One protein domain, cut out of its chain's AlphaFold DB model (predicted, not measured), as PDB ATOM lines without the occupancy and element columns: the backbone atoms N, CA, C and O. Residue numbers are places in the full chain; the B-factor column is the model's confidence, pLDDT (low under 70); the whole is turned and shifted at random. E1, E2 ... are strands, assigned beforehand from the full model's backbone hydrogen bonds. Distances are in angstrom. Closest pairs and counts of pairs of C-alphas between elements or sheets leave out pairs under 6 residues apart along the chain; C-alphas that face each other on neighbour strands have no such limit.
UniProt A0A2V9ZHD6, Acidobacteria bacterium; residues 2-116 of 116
ATOM      1  N   LEU A   2     150.372 205.249 264.166       86.06
ATOM      2  CA  LEU A   2     150.967 206.570 263.984       86.06
ATOM      3  C   LEU A   2     149.971 207.600 264.504       86.06
ATOM      4  O   LEU A   2     148.829 207.599 264.069       86.06
ATOM      5  N   GLY A   3     150.382 208.441 265.437       88.19
ATOM      6  CA  GLY A   3     149.612 209.577 265.905       88.19
ATOM      7  C   GLY A   3     150.294 210.871 265.492       88.19
ATOM      8  O   GLY A   3     151.510 211.009 265.635       88.19
ATOM      9  N   CYS A   4     149.492 211.797 264.982       90.06
ATOM     10  CA  CYS A   4     149.901 213.152 264.643       90.06
ATOM     11  C   CYS A   4     149.205 214.122 265.599       90.06
ATOM     12  O   CYS A   4     148.003 213.994 265.827       90.06
ATOM     13  N   PHE A   5     149.962 215.053 266.173       92.56
ATOM     14  CA  PHE A   5     149.501 215.984 267.197       92.56
ATOM     15  C   PHE A   5     149.896 217.394 266.788       92.56
ATOM     16  O   PHE A   5     151.072 217.685 266.591       92.56
ATOM     17  N   LEU A   6     148.906 218.266 266.660       91.00
ATOM     18  CA  LEU A   6     149.055 219.690 266.426       91.00
ATOM     19  C   LEU A   6     148.986 220.419 267.769       91.00
ATOM     20  O   LEU A   6     148.000 220.293 268.503       91.00
ATOM     21  N   LEU A   7     150.022 221.195 268.078       93.94
ATOM     22  CA  LEU A   7     150.161 221.898 269.349       93.94
ATOM     23  C   LEU A   7     150.285 223.409 269.160       93.94
ATOM     24  O   LEU A   7     150.843 223.895 268.174       93.94
ATOM     25  N   ASN A   8     149.771 224.136 270.152       93.31
ATOM     26  CA  ASN A   8     149.938 225.571 270.331       93.31
ATOM     27  C   ASN A   8     150.896 225.830 271.497       93.31
ATOM     28  O   ASN A   8     150.553 225.595 272.656       93.31
ATOM     29  N   ILE A   9     152.079 226.343 271.187       93.56
ATOM     30  CA  ILE A   9     153.091 226.734 272.162       93.56
ATOM     31  C   ILE A   9     152.691 228.081 272.757       93.56
ATOM     32  O   ILE A   9     152.668 229.092 272.064       93.56
ATOM     33  N   ARG A  10     152.336 228.110 274.040       91.06
ATOM     34  CA  ARG A  10     151.980 229.346 274.753       91.06
ATOM     35  C   ARG A  10     153.200 229.974 275.428       91.06
ATOM     36  O   ARG A  10     154.268 229.371 275.529       91.06
ATOM     37  N   ALA A  11     153.019 231.198 275.931       83.69
ATOM     38  CA  ALA A  11     154.013 231.866 276.763       83.69
ATOM     39  C   ALA A  11     154.453 230.955 277.926       83.69
ATOM     40  O   ALA A  11     153.625 230.280 278.538       83.69
ATOM     41  N   GLY A  12     155.760 230.915 278.192       88.19
ATOM     42  CA  GLY A  12     156.352 230.002 279.174       88.19
ATOM     43  C   GLY A  12     156.629 228.584 278.657       88.19
ATOM     44  O   GLY A  12     157.013 227.734 279.451       88.19
ATOM     45  N   GLY A  13     156.454 228.317 277.355       92.12
ATOM     46  CA  GLY A  13     156.795 227.027 276.737       92.12
ATOM     47  C   GLY A  13     155.734 225.938 276.908       92.12
ATOM     48  O   GLY A  13     156.009 224.773 276.650       92.12
ATOM     49  N   TYR A  14     154.522 226.292 277.341       95.62
ATOM     50  CA  TYR A  14     153.436 225.326 277.496       95.62
ATOM     51  C   TYR A  14     152.954 224.806 276.138       95.62
ATOM     52  O   TYR A  14     152.476 225.579 275.306       95.62
ATOM     53  N   GLU A  15     153.022 223.492 275.943       96.06
ATOM     54  CA  GLU A  15     152.618 222.819 274.710       96.06
ATOM     55  C   GLU A  15     151.148 222.387 274.787       96.06
ATOM     56  O   GLU A  15     150.805 221.284 275.214       96.06
ATOM     57  N   GLN A  16     150.236 223.277 274.394       96.50
ATOM     58  CA  GLN A  16     148.810 222.967 274.399       96.50
ATOM     59  C   GLN A  16     148.470 222.026 273.240       96.50
ATOM     60  O   GLN A  16     148.555 222.439 272.084       96.50
ATOM     61  N   LEU A  17     147.978 220.819 273.525       95.19
ATOM     62  CA  LEU A  17     147.367 219.972 272.498       95.19
ATOM     63  C   LEU A  17     146.127 220.673 271.917       95.19
ATOM     64  O   LEU A  17     145.141 220.885 272.622       95.19
ATOM     65  N   VAL A  18     146.189 221.043 270.637       95.88
ATOM     66  CA  VAL A  18     145.068 221.647 269.901       95.88
ATOM     67  C   VAL A  18     144.239 220.556 269.238       95.88
ATOM     68  O   VAL A  18     143.014 220.547 269.345       95.88
ATOM     69  N   ARG A  19     144.911 219.612 268.575       94.88
ATOM     70  CA  ARG A  19     144.279 218.446 267.959       94.88
ATOM     71  C   ARG A  19     145.279 217.307 267.866       94.88
ATOM     72  O   ARG A  19     146.457 217.544 267.646       94.88
ATOM     73  N   GLY A  20     144.813 216.073 267.992       94.12
ATOM     74  CA  GLY A  20     145.610 214.907 267.650       94.12
ATOM     75  C   GLY A  20     144.720 213.735 267.295       94.12
ATOM     76  O   GLY A  20     143.589 213.665 267.773       94.12
ATOM     77  N   GLU A  21     145.222 212.842 266.449       93.75
ATOM     78  CA  GLU A  21     144.496 211.643 266.039       93.75
ATOM     79  C   GLU A  21     145.467 210.462 265.873       93.75
ATOM     80  O   GLU A  21     146.480 210.596 265.174       93.75
ATOM     81  N   PRO A  22     145.200 209.308 266.512       93.25
ATOM     82  CA  PRO A  22     145.951 208.085 266.297       93.25
ATOM     83  C   PRO A  22     145.344 207.265 265.150       93.25
ATOM     84  O   PRO A  22     144.183 206.876 265.184       93.25
ATOM     85  N   MET A  23     146.167 206.883 264.178       93.00
ATOM     86  CA  MET A  23     145.789 206.004 263.074       93.00
ATOM     87  C   MET A  23     146.522 204.660 263.147       93.00
ATOM     88  O   MET A  23     147.744 204.549 263.320       93.00
ATOM     89  N   ARG A  24     145.771 203.572 262.980       93.31
ATOM     90  CA  ARG A  24     146.320 202.217 262.851       93.31
ATOM     91  C   ARG A  24     146.746 201.990 261.400       93.31
ATOM     92  O   ARG A  24     145.911 201.785 260.531       93.31
ATOM     93  N   ALA A  25     148.054 201.913 261.157       94.56
ATOM     94  CA  ALA A  25     148.618 201.739 259.812       94.56
ATOM     95  C   ALA A  25     148.141 200.475 259.058       94.56
ATOM     96  O   ALA A  25     148.174 200.440 257.829       94.56
ATOM     97  N   LYS A  26     147.632 199.453 259.766       93.69
ATOM     98  CA  LYS A  26     146.996 198.290 259.122       93.69
ATOM     99  C   LYS A  26     145.739 198.654 258.318       93.69
ATOM    100  O   LYS A  26     145.396 197.920 257.405       93.69
ATOM    101  N   PHE A  27     145.090 199.778 258.627       94.50
ATOM    102  CA  PHE A  27     143.892 200.285 257.947       94.50
ATOM    103  C   PHE A  27     144.189 201.420 256.952       94.50
ATOM    104  O   PHE A  27     143.277 202.091 256.488       94.50
ATOM    105  N   ARG A  28     145.461 201.639 256.589       94.62
ATOM    106  CA  ARG A  28     145.905 202.734 255.699       94.62
ATOM    107  C   ARG A  28     145.199 202.808 254.333       94.62
ATOM    108  O   ARG A  28     145.211 203.862 253.713       94.62
ATOM    109  N   HIS A  29     144.634 201.699 253.849       93.62
ATOM    110  CA  HIS A  29     143.931 201.626 252.559       93.62
ATOM    111  C   HIS A  29     142.429 201.337 252.703       93.62
ATOM    112  O   HIS A  29     141.678 201.508 251.750       93.62
ATOM    113  N   SER A  30     141.983 200.858 253.866       92.81
ATOM    114  CA  SER A  30     140.593 200.487 254.114       92.81
ATOM    115  C   SER A  30     140.324 200.456 255.611       92.81
ATOM    116  O   SER A  30     141.066 199.833 256.369       92.81
ATOM    117  N   TRP A  31     139.216 201.066 256.024       89.56
ATOM    118  CA  TRP A  31     138.736 201.030 257.407       89.56
ATOM    119  C   TRP A  31     138.164 199.669 257.814       89.56
ATOM    120  O   TRP A  31     138.064 199.373 259.001       89.56
ATOM    121  N   THR A  32     137.803 198.833 256.839       93.31
ATOM    122  CA  THR A  32     137.189 197.519 257.071       93.31
ATOM    123  C   THR A  32     138.168 196.368 256.863       93.31
ATOM    124  O   THR A  32     138.056 195.346 257.535       93.31
ATOM    125  N   HIS A  33     139.165 196.535 255.989       93.75
ATOM    126  CA  HIS A  33     140.131 195.487 255.663       93.75
ATOM    127  C   HIS A  33     141.528 195.854 256.158       93.75
ATOM    128  O   HIS A  33     142.174 196.761 255.635       93.75
ATOM    129  N   SER A  34     142.022 195.117 257.155       94.50
ATOM    130  CA  SER A  34     143.388 195.297 257.643       94.50
ATOM    131  C   SER A  34     144.415 194.583 256.769       94.50
ATOM    132  O   SER A  34     144.201 193.437 256.384       94.50
ATOM    133  N   GLN A  35     145.570 195.209 256.564       94.94
ATOM    134  CA  GLN A  35     146.704 194.637 255.841       94.94
ATOM    135  C   GLN A  35     148.000 194.784 256.654       94.94
ATOM    136  O   GLN A  35     148.165 195.785 257.360       94.94
ATOM    137  N   PRO A  36     148.941 193.826 256.569       94.94
ATOM    138  CA  PRO A  36     150.247 193.980 257.199       94.94
ATOM    139  C   PRO A  36     151.018 195.155 256.579       94.94
ATOM    140  O   PRO A  36     150.704 195.631 255.484       94.94
ATOM    141  N   MET A  37     152.024 195.632 257.308       94.44
ATOM    142  CA  MET A  37     153.067 196.498 256.761       94.44
ATOM    143  C   MET A  37     154.299 195.652 256.461       94.44
ATOM    144  O   MET A  37     154.638 194.768 257.252       94.44
ATOM    145  N   THR A  38     154.977 195.942 255.356       95.50
ATOM    146  CA  THR A  38     156.275 195.344 255.047       95.50
ATOM    147  C   THR A  38     157.364 196.067 255.848       95.50
ATOM    148  O   THR A  38     157.453 197.297 255.783       95.50
ATOM    149  N   PRO A  39     158.204 195.358 256.620       95.19
ATOM    150  CA  PRO A  39     159.307 195.986 257.341       95.19
ATOM    151  C   PRO A  39     160.253 196.746 256.402       95.19
ATOM    152  O   PRO A  39     160.633 196.231 255.356       95.19
ATOM    153  N   ASN A  40     160.675 197.945 256.811       95.44
ATOM    154  CA  ASN A  40     161.603 198.829 256.084       95.44
ATOM    155  C   ASN A  40     161.120 199.352 254.718       95.44
ATOM    156  O   ASN A  40     161.855 200.095 254.069       95.44
ATOM    157  N   GLU A  41     159.900 199.028 254.295       96.31
ATOM    158  CA  GLU A  41     159.298 199.603 253.095       96.31
ATOM    159  C   GLU A  41     158.666 200.960 253.423       96.31
ATOM    160  O   GLU A  41     157.854 201.086 254.346       96.31
ATOM    161  N   VAL A  42     159.024 202.000 252.665       96.44
ATOM    162  CA  VAL A  42     158.412 203.322 252.835       96.44
ATOM    163  C   VAL A  42     156.967 203.258 252.356       96.44
ATOM    164  O   VAL A  42     156.708 203.056 251.176       96.44
ATOM    165  N   THR A  43     156.022 203.441 253.277       95.88
ATOM    166  CA  THR A  43     154.589 203.342 252.987       95.88
ATOM    167  C   THR A  43     153.886 204.653 253.341       95.88
ATOM    168  O   THR A  43     154.004 205.096 254.488       95.88
ATOM    169  N   PRO A  44     153.124 205.274 252.419       94.69
ATOM    170  CA  PRO A  44     152.319 206.444 252.747       94.69
ATOM    171  C   PRO A  44     151.168 206.063 253.690       94.69
ATOM    172  O   PRO A  44     150.463 205.075 253.474       94.69
ATOM    173  N   ILE A  45     150.967 206.866 254.735       94.88
ATOM    174  CA  ILE A  45     149.860 206.723 255.687       94.88
ATOM    175  C   ILE A  45     149.076 208.031 255.667       94.88
ATOM    176  O   ILE A  45     149.446 208.993 256.335       94.88
ATOM    177  N   ASN A  46     147.999 208.050 254.889       93.75
ATOM    178  CA  ASN A  46     147.145 209.222 254.726       93.75
ATOM    179  C   ASN A  46     145.875 209.043 255.560       93.75
ATOM    180  O   ASN A  46     145.203 208.018 255.452       93.75
ATOM    181  N   PHE A  47     145.562 210.026 256.399       93.38
ATOM    182  CA  PHE A  47     144.339 210.062 257.193       93.38
ATOM    183  C   PHE A  47     143.953 211.511 257.485       93.38
ATOM    184  O   PHE A  47     144.806 212.398 257.514       93.38
ATOM    185  N   GLU A  48     142.663 211.735 257.702       92.69
ATOM    186  CA  GLU A  48     142.126 213.041 258.067       92.69
ATOM    187  C   GLU A  48     142.000 213.137 259.588       92.69
ATOM    188  O   GLU A  48     141.545 212.202 260.250       92.69
ATOM    189  N   MET A  49     142.431 214.267 260.149       93.12
ATOM    190  CA  MET A  49     142.171 214.603 261.547       93.12
ATOM    191  C   MET A  49     140.870 215.405 261.627       93.12
ATOM    192  O   MET A  49     140.626 216.220 260.737       93.12
ATOM    193  N   PRO A  50     140.060 215.242 262.685       90.94
ATOM    194  CA  PRO A  50     138.860 216.053 262.854       90.94
ATOM    195  C   PRO A  50     139.159 217.555 262.884       90.94
ATOM    196  O   PRO A  50     140.207 217.979 263.383       90.94
ATOM    197  N   ASP A  51     138.207 218.335 262.373       93.00
ATOM    198  CA  ASP A  51     138.331 219.781 262.227       93.00
ATOM    199  C   ASP A  51     138.651 220.493 263.547       93.00
ATOM    200  O   ASP A  51     138.233 220.095 264.641       93.00
ATOM    201  N   VAL A  52     139.364 221.613 263.430       93.62
ATOM    202  CA  VAL A  52     139.636 222.524 264.538       93.62
ATOM    203  C   VAL A  52     139.525 223.968 264.073       93.62
ATOM    204  O   VAL A  52     139.956 224.319 262.978       93.62
ATOM    205  N   ASN A  53     138.960 224.820 264.926       94.88
ATOM    206  CA  ASN A  53     138.927 226.261 264.716       94.88
ATOM    207  C   ASN A  53     139.793 226.937 265.783       94.88
ATOM    208  O   ASN A  53     139.337 227.175 266.901       94.88
ATOM    209  N   HIS A  54     141.063 227.182 265.455       94.44
ATOM    210  CA  HIS A  54     142.050 227.740 266.381       94.44
ATOM    211  C   HIS A  54     142.934 228.777 265.686       94.44
ATOM    212  O   HIS A  54     143.364 228.574 264.552       94.44
ATOM    213  N   THR A  55     143.258 229.860 266.393       94.75
ATOM    214  CA  THR A  55     144.184 230.893 265.910       94.75
ATOM    215  C   THR A  55     145.557 230.683 266.536       94.75
ATOM    216  O   THR A  55     145.737 230.859 267.743       94.75
ATOM    217  N   PHE A  56     146.545 230.345 265.711       93.94
ATOM    218  CA  PHE A  56     147.945 230.320 266.128       93.94
ATOM    219  C   PHE A  56     148.544 231.719 265.996       93.94
ATOM    220  O   PHE A  56     148.517 232.317 264.921       93.94
ATOM    221  N   LEU A  57     149.104 232.239 267.086       92.44
ATOM    222  CA  LEU A  57     149.927 233.442 267.017       92.44
ATOM    223  C   LEU A  57     151.281 233.113 266.372       92.44
ATOM    224  O   LEU A  57     151.689 231.952 266.267       92.44
ATOM    225  N   ARG A  58     151.989 234.151 265.916       91.06
ATOM    226  CA  ARG A  58     153.296 234.003 265.264       91.06
ATOM    227  C   ARG A  58     154.252 233.207 266.159       91.06
ATOM    228  O   ARG A  58     154.509 233.604 267.286       91.06
ATOM    229  N   GLY A  59     154.807 232.120 265.619       90.88
ATOM    230  CA  GLY A  59     155.799 231.280 266.302       90.88
ATOM    231  C   GLY A  59     155.226 230.223 267.251       90.88
ATOM    232  O   GLY A  59     155.999 229.555 267.923       90.88
ATOM    233  N   HIS A  60     153.903 230.056 267.322       95.62
ATOM    234  CA  HIS A  60     153.271 229.193 268.324       95.62
ATOM    235  C   HIS A  60     152.850 227.805 267.806       95.62
ATOM    236  O   HIS A  60     152.180 227.073 268.520       95.62
ATOM    237  N   ILE A  61     153.180 227.416 266.575       95.06
ATOM    238  CA  ILE A  61     152.743 226.129 266.008       95.06
ATOM    239  C   ILE A  61     153.821 225.052 266.165       95.06
ATOM    240  O   ILE A  61     154.990 225.291 265.869       95.06
ATOM    241  N   MET A  62     153.421 223.858 266.596       95.94
ATOM    242  CA  MET A  62     154.284 222.678 266.676       95.94
ATOM    243  C   MET A  62     153.527 221.426 266.224       95.94
ATOM    244  O   MET A  62     152.316 221.317 266.410       95.94
ATOM    245  N   VAL A  63     154.262 220.474 265.647       95.56
ATOM    246  CA  VAL A  63     153.765 219.141 265.302       95.56
ATOM    247  C   VAL A  63     154.568 218.098 266.067       95.56
ATOM    248  O   VAL A  63     155.796 218.092 265.990       95.56
ATOM    249  N   GLN A  64     153.882 217.193 266.758       96.19
ATOM    250  CA  GLN A  64     154.478 215.998 267.346       96.19
ATOM    251  C   GLN A  64     153.956 214.750 266.644       96.19
ATOM    252  O   GLN A  64     152.779 214.647 266.295       96.19
ATOM    253  N   ILE A  65     154.850 213.785 266.449       95.75
ATOM    254  CA  ILE A  65     154.535 212.488 265.861       95.75
ATOM    255  C   ILE A  65     154.975 211.415 266.846       95.75
ATOM    256  O   ILE A  65     156.120 211.403 267.292       95.75
ATOM    257  N   GLN A  66     154.067 210.503 267.171       94.94
ATOM    258  CA  GLN A  66     154.331 209.390 268.083       94.94
ATOM    259  C   GLN A  66     153.621 208.126 267.613       94.94
ATOM    260  O   GLN A  66     152.712 208.184 266.793       94.94
ATOM    261  N   SER A  67     154.024 206.962 268.115       95.56
ATOM    262  CA  SER A  67     153.462 205.671 267.692       95.56
ATOM    263  C   SER A  67     152.505 205.026 268.696       95.56
ATOM    264  O   SER A  67     152.027 203.908 268.480       95.56
ATOM    265  N   SER A  68     152.187 205.734 269.779       94.06
ATOM    266  CA  SER A  68     151.303 205.277 270.852       94.06
ATOM    267  C   SER A  68     150.570 206.449 271.492       94.06
ATOM    268  O   SER A  68     151.153 207.520 271.626       94.06
ATOM    269  N   TRP A  69     149.340 206.224 271.955       94.25
ATOM    270  CA  TRP A  69     148.597 207.190 272.766       94.25
ATOM    271  C   TRP A  69     147.877 206.490 273.924       94.25
ATOM    272  O   TRP A  69     146.655 206.460 274.015       94.25
ATOM    273  N   PHE A  70     148.654 205.893 274.820       92.50
ATOM    274  CA  PHE A  70     148.124 205.154 275.963       92.50
ATOM    275  C   PHE A  70     147.711 206.103 277.106       92.50
ATOM    276  O   PHE A  70     148.418 207.084 277.341       92.50
ATOM    277  N   PRO A  71     146.620 205.840 277.852       93.38
ATOM    278  CA  PRO A  71     145.684 204.715 277.736       93.38
ATOM    279  C   PRO A  71     144.484 204.981 276.815       93.38
ATOM    280  O   PRO A  71     143.598 204.136 276.735       93.38
ATOM    281  N   LEU A  72     144.432 206.142 276.146       90.94
ATOM    282  CA  LEU A  72     143.320 206.501 275.259       90.94
ATOM    283  C   LEU A  72     143.155 205.480 274.126       90.94
ATOM    284  O   LEU A  72     142.037 205.092 273.799       90.94
ATOM    285  N   THR A  73     144.272 205.028 273.559       91.31
ATOM    286  CA  THR A  73     144.334 203.887 272.654       91.31
ATOM    287  C   THR A  73     145.179 202.764 273.234       91.31
ATOM    288  O   THR A  73     146.147 202.960 273.974       91.31
ATOM    289  N   ASP A  74     144.799 201.548 272.872       92.19
ATOM    290  CA  ASP A  74     145.508 200.326 273.196       92.19
ATOM    291  C   ASP A  74     146.903 200.297 272.543       92.19
ATOM    292  O   ASP A  74     147.124 200.776 271.426       92.19
ATOM    293  N   LEU A  75     147.879 199.702 273.229       93.50
ATOM    294  CA  LEU A  75     149.236 199.580 272.693       93.50
ATOM    295  C   LEU A  75     149.233 198.759 271.398       93.50
ATOM    296  O   LEU A  75     148.507 197.778 271.259       93.50
ATOM    297  N   ASN A  76     150.063 199.140 270.425       94.56
ATOM    298  CA  ASN A  76     150.252 198.329 269.226       94.56
ATOM    299  C   ASN A  76     151.231 197.187 269.510       94.56
ATOM    300  O   ASN A  76     152.387 197.485 269.802       94.56
ATOM    301  N   PRO A  77     150.846 195.907 269.333       95.31
ATOM    302  CA  PRO A  77     151.789 194.794 269.449       95.31
ATOM    303  C   PRO A  77     152.911 194.826 268.403       95.31
ATOM    304  O   PRO A  77     153.876 194.082 268.522       95.31
ATOM    305  N   GLN A  78     152.775 195.675 267.374       94.56
ATOM    306  CA  GLN A  78     153.646 195.727 266.194       94.56
ATOM    307  C   GLN A  78     153.647 194.404 265.406       94.56
ATOM    308  O   GLN A  78     154.597 194.064 264.711       94.56
ATOM    309  N   LYS A  79     152.522 193.684 265.483       91.81
ATOM    310  CA  LYS A  79     152.178 192.489 264.705       91.81
ATOM    311  C   LYS A  79     150.752 192.631 264.175       91.81
ATOM    312  O   LYS A  79     149.946 193.361 264.756       91.81
ATOM    313  N   LEU A  80     150.418 191.920 263.097       92.19
ATOM    314  CA  LEU A  80     149.052 191.882 262.565       92.19
ATOM    315  C   LEU A  80     148.173 190.943 263.407       92.19
ATOM    316  O   LEU A  80     147.818 189.848 262.987       92.19
ATOM    317  N   ILE A  81     147.864 191.374 264.626       91.44
ATOM    318  CA  ILE A  81     147.022 190.661 265.589       91.44
ATOM    319  C   ILE A  81     145.979 191.652 266.118       91.44
ATOM    320  O   ILE A  81     146.183 192.871 266.109       91.44
ATOM    321  N   ASP A  82     144.827 191.136 266.524       89.38
ATOM    322  CA  ASP A  82     143.851 191.893 267.299       89.38
ATOM    323  C   ASP A  82     144.447 192.242 268.677       89.38
ATOM    324  O   ASP A  82     144.762 191.324 269.441       89.38
ATOM    325  N   PRO A  83     144.626 193.531 269.019       87.44
ATOM    326  CA  PRO A  83     145.245 193.920 270.281       87.44
ATOM    327  C   PRO A  83     144.525 193.384 271.522       87.44
ATOM    328  O   PRO A  83     145.188 193.083 272.510       87.44
ATOM    329  N   ALA A  84     143.204 193.179 271.459       88.38
ATOM    330  CA  ALA A  84     142.439 192.599 272.566       88.38
ATOM    331  C   ALA A  84     142.811 191.129 272.845       88.38
ATOM    332  O   ALA A  84     142.594 190.623 273.943       88.38
ATOM    333  N   LYS A  85     143.386 190.439 271.853       93.31
ATOM    334  CA  LYS A  85     143.835 189.040 271.939       93.31
ATOM    335  C   LYS A  85     145.347 188.918 272.140       93.31
ATOM    336  O   LYS A  85     145.849 187.802 272.277       93.31
ATOM    337  N   ALA A  86     146.075 190.035 272.118       94.38
ATOM    338  CA  ALA A  86     147.523 190.042 272.233       94.38
ATOM    339  C   ALA A  86     147.959 189.690 273.660       94.38
ATOM    340  O   ALA A  86     147.469 190.240 274.645       94.38
ATOM    341  N   LYS A  87     148.927 188.783 273.776       95.38
ATOM    342  CA  LYS A  87     149.589 188.459 275.040       95.38
ATOM    343  C   LYS A  87     150.787 189.378 275.232       95.38
ATOM    344  O   LYS A  87     151.331 189.928 274.281       95.38
ATOM    345  N   ARG A  88     151.288 189.474 276.466       93.56
ATOM    346  CA  ARG A  88     152.487 190.270 276.788       93.56
ATOM    347  C   ARG A  88     153.691 189.953 275.886       93.56
ATOM    348  O   ARG A  88     154.425 190.862 275.524       93.56
ATOM    349  N   LEU A  89     153.875 188.684 275.516       95.94
ATOM    350  CA  LEU A  89     154.974 188.229 274.653       95.94
ATOM    351  C   LEU A  89     154.786 188.589 273.168       95.94
ATOM    352  O   LEU A  89     155.727 188.468 272.386       95.94
ATOM    353  N   ASP A  90     153.591 189.024 272.765       95.44
ATOM    354  CA  ASP A  90     153.333 189.423 271.383       95.44
ATOM    355  C   ASP A  90     153.839 190.828 271.074       95.44
ATOM    356  O   ASP A  90     154.128 191.119 269.913       95.44
ATOM    357  N   PHE A  91     153.981 191.675 272.097       95.25
ATOM    358  CA  PHE A  91     154.474 193.037 271.955       95.25
ATOM    359  C   PHE A  91     155.969 193.035 271.662       95.25
ATOM    360  O   PHE A  91     156.779 192.550 272.451       95.25
ATOM    361  N   MET A  92     156.336 193.634 270.535       94.88
ATOM    362  CA  MET A  92     157.726 193.835 270.152       94.88
ATOM    363  C   MET A  92     158.032 195.317 269.952       94.88
ATOM    364  O   MET A  92     157.184 196.096 269.513       94.88
ATOM    365  N   LYS A  93     159.268 195.710 270.269       95.38
ATOM    366  CA  LYS A  93     159.761 197.054 269.968       95.38
ATOM    367  C   LYS A  93     159.867 197.209 268.451       95.38
ATOM    368  O   LYS A  93     160.438 196.352 267.783       95.38
ATOM    369  N   ALA A  94     159.357 198.319 267.934       95.81
ATOM    370  CA  ALA A  94     159.550 198.732 266.552       95.81
ATOM    371  C   ALA A  94     160.372 200.023 266.514       95.81
ATOM    372  O   ALA A  94     160.326 200.830 267.446       95.81
ATOM    373  N   THR A  95     161.140 200.191 265.441       96.75
ATOM    374  CA  THR A  95     161.803 201.458 265.133       96.75
ATOM    375  C   THR A  95     161.009 202.127 264.032       96.75
ATOM    376  O   THR A  95     160.936 201.606 262.924       96.75
ATOM    377  N   GLU A  96     160.419 203.270 264.353       95.88
ATOM    378  CA  GLU A  96     159.626 204.050 263.411       95.88
ATOM    379  C   GLU A  96     160.504 205.136 262.779       95.88
ATOM    380  O   GLU A  96     161.397 205.686 263.430       95.88
ATOM    381  N   ARG A  97     160.251 205.464 261.512       96.06
ATOM    382  CA  ARG A  97     160.949 206.541 260.803       96.06
ATOM    383  C   ARG A  97     159.956 207.378 260.014       96.06
ATOM    384  O   ARG A  97     159.221 206.849 259.188       96.06
ATOM    385  N   VAL A  98     159.980 208.685 260.253       95.94
ATOM    386  CA  VAL A  98     159.223 209.672 259.477       95.94
ATOM    387  C   VAL A  98     160.163 210.299 258.456       95.94
ATOM    388  O   VAL A  98     161.262 210.726 258.807       95.94
ATOM    389  N   TYR A  99     159.740 210.345 257.196       96.75
ATOM    390  CA  TYR A  99     160.521 210.932 256.110       96.75
ATOM    391  C   TYR A  99     160.043 212.362 255.824       96.75
ATOM    392  O   TYR A  99     158.840 212.625 255.783       96.75
ATOM    393  N   HIS A 100     160.984 213.291 255.636       95.56
ATOM    394  CA  HIS A 100     160.713 214.690 255.271       95.56
ATOM    395  C   HIS A 100     161.647 215.194 254.147       95.56
ATOM    396  O   HIS A 100     161.920 216.388 254.016       95.56
ATOM    397  N   THR A 101     162.201 214.277 253.355       95.38
ATOM    398  CA  THR A 101     163.153 214.575 252.274       95.38
ATOM    399  C   THR A 101     162.422 214.807 250.949       95.38
ATOM    400  O   THR A 101     161.333 214.259 250.774       95.38
ATOM    401  N   PRO A 102     163.010 215.532 249.977       95.31
ATOM    402  CA  PRO A 102     162.438 215.651 248.635       95.31
ATOM    403  C   PRO A 102     162.052 214.282 248.053       95.31
ATOM    404  O   PRO A 102     162.811 213.322 248.161       95.31
ATOM    405  N   GLY A 103     160.848 214.181 247.485       94.38
ATOM    406  CA  GLY A 103     160.274 212.926 246.976       94.38
ATOM    407  C   GLY A 103     159.563 212.056 248.025       94.38
ATOM    408  O   GLY A 103     158.720 211.252 247.650       94.38
ATOM    409  N   LEU A 104     159.832 212.253 249.323       95.75
ATOM    410  CA  LEU A 104     159.204 211.551 250.456       95.75
ATOM    411  C   LEU A 104     158.795 212.546 251.560       95.75
ATOM    412  O   LEU A 104     159.040 212.329 252.749       95.75
ATOM    413  N   SER A 105     158.223 213.681 251.158       95.50
ATOM    414  CA  SER A 105     157.879 214.777 252.065       95.50
ATOM    415  C   SER A 105     156.573 214.501 252.809       95.50
ATOM    416  O   SER A 105     155.493 214.653 252.241       95.50
ATOM    417  N   SER A 106     156.657 214.148 254.093       96.88
ATOM    418  CA  SER A 106     155.484 214.134 254.979       96.88
ATOM    419  C   SER A 106     155.004 215.560 255.265       96.88
ATOM    420  O   SER A 106     155.817 216.469 255.440       96.88
ATOM    421  N   SER A 107     153.690 215.766 255.340       95.19
ATOM    422  CA  SER A 107     153.093 217.080 255.586       95.19
ATOM    423  C   SER A 107     151.752 216.975 256.315       95.19
ATOM    424  O   SER A 107     151.171 215.898 256.435       95.19
ATOM    425  N   ILE A 108     151.267 218.117 256.811       94.12
ATOM    426  CA  ILE A 108     149.906 218.279 257.325       94.12
ATOM    427  C   ILE A 108     149.203 219.304 256.442       94.12
ATOM    428  O   ILE A 108     149.680 220.432 256.295       94.12
ATOM    429  N   GLY A 109     148.062 218.921 255.873       94.06
ATOM    430  CA  GLY A 109     147.155 219.855 255.215       94.06
ATOM    431  C   GLY A 109     146.336 220.615 256.256       94.06
ATOM    432  O   GLY A 109     145.741 220.002 257.138       94.06
ATOM    433  N   VAL A 110     146.298 221.944 256.159       92.75
ATOM    434  CA  VAL A 110     145.484 222.797 257.036       92.75
ATOM    435  C   VAL A 110     144.574 223.693 256.209       92.75
ATOM    436  O   VAL A 110     144.978 224.230 255.176       92.75
ATOM    437  N   ARG A 111     143.342 223.894 256.684       93.50
ATOM    438  CA  ARG A 111     142.430 224.886 256.118       93.50
ATOM    439  C   ARG A 111     142.664 226.228 256.805       93.50
ATOM    440  O   ARG A 111     142.248 226.429 257.941       93.50
ATOM    441  N   VAL A 112     143.324 227.150 256.109       93.50
ATOM    442  CA  VAL A 112     143.550 228.513 256.608       93.50
ATOM    443  C   VAL A 112     142.325 229.372 256.299       93.50
ATOM    444  O   VAL A 112     141.878 229.440 255.155       93.50
ATOM    445  N   VAL A 113     141.783 230.028 257.322       93.31
ATOM    446  CA  VAL A 113     140.675 230.982 257.192       93.31
ATOM    447  C   VAL A 113     141.232 232.400 257.381       93.31
ATOM    448  O   VAL A 113     142.032 232.599 258.297       93.31
ATOM    449  N   PRO A 114     140.856 233.388 256.541       88.19
ATOM    450  CA  PRO A 114     141.288 234.772 256.718       88.19
ATOM    451  C   PRO A 114     140.881 235.327 258.088       88.19
ATOM    452  O   PRO A 114     139.781 235.048 258.571       88.19
ATOM    453  N   GLN A 115     141.745 236.145 258.693       76.88
ATOM    454  CA  GLN A 115     141.350 236.955 259.846       76.88
ATOM    455  C   GLN A 115     140.339 238.013 259.384       76.88
ATOM    456  O   GLN A 115     140.555 238.658 258.358       76.88
ATOM    457  N   ARG A 116     139.224 238.125 260.110       64.75
ATOM    458  CA  ARG A 116     138.271 239.231 259.953       64.75
ATOM    459  C   ARG A 116     138.835 240.511 260.548       64.75
ATOM    460  O   ARG A 116     139.547 240.395 261.570       64.75
TER     461      ARG A 116
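What this domain is: This is residues 2 to 116 of the 116 residues of a protein of Acidobacteria bacterium (UniProt A0A2V9ZHD6). There is little regular structure here: a small, twisted sheet of three strands, with long loops gathered beyond one end of it and a tail, residues 93 to 116, running back past it. The 115 printed residues, 23 of them in named elements, hold E1, E2 and E3 and no named helix, class all strand; the sheet's order is E2, E1, E3, antiparallel. The whole is loose, radius of gyration of the C-alphas 16.6 A, spanning 52 by 33 by 26 A.

Where its parts are: Find C-alpha 2 at (150.967, 206.570, 263.984); from there E1 runs 21.9 A to residue 9. E2, residues 15 to 23, covers 21.6 A and bends by 70 degrees at residue 18. E3, residues 61 to 66, runs 16.9 A to C-alpha 66 at (154.331, 209.390, 268.083).

How they stand to each other: E1 and E2 form a hairpin; look at N 6 and O 19, 2.7 A apart. Beside E3, N 5 of E1 and O 64 are 2.8 A apart.

The domain as a whole: The printed part has no cut. The link from E2 to E3 is long, 37 residues. Only residue 116 has pLDDT under 70.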